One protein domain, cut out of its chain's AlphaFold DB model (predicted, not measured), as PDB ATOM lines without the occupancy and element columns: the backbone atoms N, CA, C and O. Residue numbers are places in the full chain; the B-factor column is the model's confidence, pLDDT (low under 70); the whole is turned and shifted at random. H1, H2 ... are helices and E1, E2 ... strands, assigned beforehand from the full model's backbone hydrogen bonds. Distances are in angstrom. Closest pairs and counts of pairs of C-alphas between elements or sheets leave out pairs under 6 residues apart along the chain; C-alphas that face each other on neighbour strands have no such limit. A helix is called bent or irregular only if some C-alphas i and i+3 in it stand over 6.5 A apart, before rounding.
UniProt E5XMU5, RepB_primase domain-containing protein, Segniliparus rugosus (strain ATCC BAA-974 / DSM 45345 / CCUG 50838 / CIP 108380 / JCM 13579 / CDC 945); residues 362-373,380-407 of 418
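This is residues 362 to 373 and 380 to 407 of the 418 residues of the protein "RepB_primase domain-containing protein" of Segniliparus rugosus (strain ATCC BAA-974 / DSM 45345 / CCUG 50838 / CIP 108380 / JCM 13579 / CDC 945) (UniProt E5XMU5). One helix, H1, has its first part sticking out, while two stretches of loop gather at its other end to make a small head: residues 362 to 373, which begin with the short strand E1 and fold back on it, and the tail after H1, which ends near the first printed residue. Residues 380 to 389 stick out from this body, and the printed part is cut between residues 373 and 380. The printed part has 40 residues with one named strand and one named helix, in the order E1, H1. The class is mostly helix, though under half of the residues are in named elements. The whole is only just compact, close to loose, with a radius of gyration of the C-alphas of 10.4 A, and it spans 30 by 21 by 15 A.

E1 is residues 362 to 364, beginning at C-alpha 362 at (92.290, 7.151, 22.067). H1 is residues 384 to 397, 20.0 A from first to last C-alpha, from (85.292, 4.198, 41.359) to (77.372, 11.735, 24.573).

E1 pairs with no named strand, but its residues 362 to 364 form a short antiparallel pairing with residues 368 to 369. E1 and H1 have 2 pairs of C-alphas within 8 A, and their closest C-alphas, those of Leu 363 and Val 395, are 7.5 A apart. Their centres are 12.6 A apart. In H1 every O i to N i+4 pair is within hydrogen-bond range, and H1 is not bent.

The two C-alphas farthest apart, those of Ser 380 and Pro 407, are 30.7 A apart. Residues 374 to 379 are not printed, and C-alphas 373 and 380 are 20.9 A apart across the cut. Residues 380 to 389, of which 384 to 389 belong to H1, stand free. The mean pLDDT of the printed part is 83.2, and residues 406 to 407 are under 70.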
ATOM      1  N   PRO A 362      92.770   6.745  20.751       82.50
ATOM      2  CA  PRO A 362      92.290   7.151  22.067       82.50
ATOM      3  C   PRO A 362      90.756   7.158  22.162       82.50
ATOM      4  O   PRO A 362      90.076   7.883  21.434       82.50
ATOM      5  N   LEU A 363      90.205   6.448  23.152       84.75
ATOM      6  CA  LEU A 363      88.795   6.525  23.560       84.75
ATOM      7  C   LEU A 363      88.528   7.727  24.485       84.75
ATOM      8  O   LEU A 363      87.465   8.346  24.449       84.75
ATOM      9  N   ILE A 364      89.498   8.076  25.326       87.81
ATOM     10  CA  ILE A 364      89.581   9.326  26.079       87.81
ATOM     11  C   ILE A 364      91.049   9.733  26.072       87.81
ATOM     12  O   ILE A 364      91.886   9.066  26.680       87.81
ATOM     13  N   GLU A 365      91.347  10.856  25.425       81.94
ATOM     14  CA  GLU A 365      92.713  11.322  25.179       81.94
ATOM     15  C   GLU A 365      93.623  11.270  26.424       81.94
ATOM     16  O   GLU A 365      93.390  11.947  27.436       81.94
ATOM     17  N   GLY A 366      94.678  10.449  26.344       80.75
ATOM     18  CA  GLY A 366      95.684  10.270  27.394       80.75
ATOM     19  C   GLY A 366      95.154   9.639  28.686       80.75
ATOM     20  O   GLY A 366      95.699   9.923  29.758       80.75
ATOM     21  N   VAL A 367      94.046   8.896  28.613       85.94
ATOM     22  CA  VAL A 367      93.426   8.185  29.747       85.94
ATOM     23  C   VAL A 367      93.051   6.758  29.375       85.94
ATOM     24  O   VAL A 367      93.273   5.862  30.182       85.94
ATOM     25  N   LEU A 368      92.429   6.563  28.214       86.88
ATOM     26  CA  LEU A 368      91.862   5.285  27.807       86.88
ATOM     27  C   LEU A 368      91.916   5.167  26.290       86.88
ATOM     28  O   LEU A 368      91.424   6.067  25.612       86.88
ATOM     29  N   ASP A 369      92.431   4.056  25.783       86.44
ATOM     30  CA  ASP A 369      92.506   3.780  24.350       86.44
ATOM     31  C   ASP A 369      91.464   2.723  23.950       86.44
ATOM     32  O   ASP A 369      91.014   1.924  24.777       86.44
ATOM     33  N   LEU A 370      91.019   2.755  22.698       79.25
ATOM     34  CA  LEU A 370      90.159   1.734  22.106       79.25
ATOM     35  C   LEU A 370      90.914   0.406  22.021       79.25
ATOM     36  O   LEU A 370      92.136   0.386  21.901       79.25
ATOM     37  N   ASP A 371      90.171  -0.696  22.132       73.88
ATOM     38  CA  ASP A 371      90.706  -2.064  22.130       73.88
ATOM     39  C   ASP A 371      91.837  -2.300  23.151       73.88
ATOM     40  O   ASP A 371      92.705  -3.153  22.974       73.88
ATOM     41  N   SER A 372      91.797  -1.554  24.261       77.75
ATOM     42  CA  SER A 372      92.724  -1.680  25.382       77.75
ATOM     43  C   SER A 372      92.010  -2.115  26.661       77.75
ATOM     44  O   SER A 372      90.823  -1.849  26.870       77.75
ATOM     45  N   GLU A 373      92.749  -2.772  27.551       79.06
ATOM     46  CA  GLU A 373      92.284  -3.075  28.900       79.06
ATOM     47  C   GLU A 373      92.850  -2.045  29.888       79.06
ATOM     48  O   GLU A 373      94.063  -1.876  30.009       79.06
ATOM     49  N   SER A 380      87.713   0.498  48.670       74.00
ATOM     50  CA  SER A 380      86.295   0.105  48.625       74.00
ATOM     51  C   SER A 380      85.387   1.231  49.138       74.00
ATOM     52  O   SER A 380      85.685   1.850  50.151       74.00
ATOM     53  N   GLY A 381      84.302   1.533  48.416       75.38
ATOM     54  CA  GLY A 381      83.387   2.638  48.740       75.38
ATOM     55  C   GLY A 381      83.800   4.034  48.239       75.38
ATOM     56  O   GLY A 381      83.020   4.969  48.375       75.38
ATOM     57  N   HIS A 382      84.966   4.198  47.600       73.94
ATOM     58  CA  HIS A 382      85.464   5.507  47.139       73.94
ATOM     59  C   HIS A 382      85.135   5.815  45.664       73.94
ATOM     60  O   HIS A 382      86.012   6.151  44.875       73.94
ATOM     61  N   PHE A 383      83.863   5.692  45.280       83.31
ATOM     62  CA  PHE A 383      83.299   6.240  44.029       83.31
ATOM     63  C   PHE A 383      83.900   5.786  42.679       83.31
ATOM     64  O   PHE A 383      83.513   6.334  41.651       83.31
ATOM     65  N   LYS A 384      84.753   4.752  42.625       91.88
ATOM     66  CA  LYS A 384      85.292   4.198  41.359       91.88
ATOM     67  C   LYS A 384      84.203   3.930  40.315       91.88
ATOM     68  O   LYS A 384      84.292   4.386  39.183       91.88
ATOM     69  N   SER A 385      83.115   3.280  40.732       89.31
ATOM     70  CA  SER A 385      81.969   3.002  39.861       89.31
ATOM     71  C   SER A 385      81.298   4.274  39.333       89.31
ATOM     72  O   SER A 385      80.820   4.281  38.207       89.31
ATOM     73  N   PHE A 386      81.289   5.368  40.103       92.19
ATOM     74  CA  PHE A 386      80.736   6.648  39.652       92.19
ATOM     75  C   PHE A 386      81.639   7.330  38.626       92.19
ATOM     76  O   PHE A 386      81.127   7.900  37.671       92.19
ATOM     77  N   VAL A 387      82.962   7.251  38.787       90.88
ATOM     78  CA  VAL A 387      83.912   7.780  37.797       90.88
ATOM     79  C   VAL A 387      83.842   6.971  36.500       90.88
ATOM     80  O   VAL A 387      83.798   7.563  35.427       90.88
ATOM     81  N   ALA A 388      83.745   5.642  36.585       90.50
ATOM     82  CA  ALA A 388      83.561   4.786  35.412       90.50
ATOM     83  C   ALA A 388      82.255   5.112  34.658       90.50
ATOM     84  O   ALA A 388      82.262   5.248  33.436       90.50
ATOM     85  N   LEU A 389      81.146   5.315  35.383       92.75
ATOM     86  CA  LEU A 389      79.874   5.741  34.787       92.75
ATOM     87  C   LEU A 389      79.955   7.148  34.174       92.75
ATOM     88  O   LEU A 389      79.416   7.373  33.096       92.75
ATOM     89  N   ASP A 390      80.645   8.083  34.829       92.50
ATOM     90  CA  ASP A 390      80.878   9.438  34.320       92.50
ATOM     91  C   ASP A 390      81.674   9.416  33.003       92.50
ATOM     92  O   ASP A 390      81.271  10.059  32.032       92.50
ATOM     93  N   MET A 391      82.747   8.618  32.931       91.00
ATOM     94  CA  MET A 391      83.517   8.387  31.700       91.00
ATOM     95  C   MET A 391      82.627   7.812  30.592       91.00
ATOM     96  O   MET A 391      82.583   8.366  29.494       91.00
ATOM     97  N   ALA A 392      81.849   6.767  30.895       89.44
ATOM     98  CA  ALA A 392      80.953   6.129  29.933       89.44
ATOM     99  C   ALA A 392      79.895   7.098  29.375       89.44
ATOM    100  O   ALA A 392      79.652   7.124  28.169       89.44
ATOM    101  N   MET A 393      79.294   7.944  30.220       88.44
ATOM    102  CA  MET A 393      78.315   8.945  29.777       88.44
ATOM    103  C   MET A 393      78.940  10.028  28.889       88.44
ATOM    104  O   MET A 393      78.298  10.493  27.943       88.44
ATOM    105  N   HIS A 394      80.179  10.441  29.164       88.56
ATOM    106  CA  HIS A 394      80.883  11.429  28.345       88.56
ATOM    107  C   HIS A 394      81.270  10.867  26.975       88.56
ATOM    108  O   HIS A 394      81.017  11.530  25.970       88.56
ATOM    109  N   VAL A 395      81.766   9.627  26.929       85.94
ATOM    110  CA  VAL A 395      82.022   8.899  25.676       85.94
ATOM    111  C   VAL A 395      80.728   8.758  24.871       85.94
ATOM    112  O   VAL A 395      80.662   9.206  23.731       85.94
ATOM    113  N   ALA A 396      79.656   8.243  25.485       84.50
ATOM    114  CA  ALA A 396      78.379   8.014  24.804       84.50
ATOM    115  C   ALA A 396      77.708   9.305  24.296       84.50
ATOM    116  O   ALA A 396      76.980   9.280  23.307       84.50
ATOM    117  N   SER A 397      77.933  10.437  24.970       82.88
ATOM    118  CA  SER A 397      77.372  11.735  24.573       82.88
ATOM    119  C   SER A 397      78.300  12.583  23.698       82.88
ATOM    120  O   SER A 397      77.902  13.678  23.299       82.88
ATOM    121  N   GLY A 398      79.524  12.117  23.418       81.06
ATOM    122  CA  GLY A 398      80.541  12.870  22.675       81.06
ATOM    123  C   GLY A 398      81.006  14.154  23.376       81.06
ATOM    124  O   GLY A 398      81.497  15.077  22.726       81.06
ATOM    125  N   LYS A 399      80.811  14.264  24.697       81.69
ATOM    126  CA  LYS A 399      81.182  15.445  25.495       81.69
ATOM    127  C   LYS A 399      82.565  15.274  26.107       81.69
ATOM    128  O   LYS A 399      82.951  14.176  26.483       81.69
ATOM    129  N   LEU A 400      83.285  16.381  26.290       85.69
ATOM    130  CA  LEU A 400      84.621  16.360  26.894       85.69
ATOM    131  C   LEU A 400      84.586  15.808  28.323       85.69
ATOM    132  O   LEU A 400      83.973  16.420  29.200       85.69
ATOM    133  N   TRP A 401      85.299  14.714  28.586       86.62
ATOM    134  CA  TRP A 401      85.497  14.221  29.947       86.62
ATOM    135  C   TRP A 401      86.680  14.956  30.577       86.62
ATOM    136  O   TRP A 401      87.821  14.812  30.145       86.62
ATOM    137  N   ARG A 402      86.418  15.812  31.576       87.62
ATOM    138  CA  ARG A 402      87.450  16.612  32.279       87.62
ATOM    139  C   ARG A 402      88.365  17.424  31.343       87.62
ATOM    140  O   ARG A 402      89.547  17.596  31.618       87.62
ATOM    141  N   GLY A 403      87.804  17.946  30.251       82.88
ATOM    142  CA  GLY A 403      88.536  18.730  29.249       82.88
ATOM    143  C   GLY A 403      89.282  17.899  28.200       82.88
ATOM    144  O   GLY A 403      89.894  18.486  27.315       82.88
ATOM    145  N   ARG A 404      89.199  16.563  28.266       83.19
ATOM    146  CA  ARG A 404      89.787  15.623  27.300       83.19
ATOM    147  C   ARG A 404      88.726  15.148  26.317       83.19
ATOM    148  O   ARG A 404      87.566  14.965  26.699       83.19
ATOM    149  N   ARG A 405      89.098  15.000  25.047       72.44
ATOM    150  CA  ARG A 405      88.158  14.687  23.967       72.44
ATOM    151  C   ARG A 405      87.937  13.168  23.860       72.44
ATOM    152  O   ARG A 405      88.922  12.447  23.729       72.44
ATOM    153  N   PRO A 406      86.686  12.674  23.901       66.19
ATOM    154  CA  PRO A 406      86.348  11.351  23.384       66.19
ATOM    155  C   PRO A 406      86.262  11.395  21.850       66.19
ATOM    156  O   PRO A 406      85.906  12.451  21.309       66.19
ATOM    157  N   PRO A 407      86.549  10.300  21.127       56.81
ATOM    158  CA  PRO A 407      86.498  10.293  19.675       56.81
ATOM    159  C   PRO A 407      85.075  10.619  19.211       56.81
ATOM    160  O   PRO A 407      84.080  10.092  19.713       56.81
TER     161      PRO A 407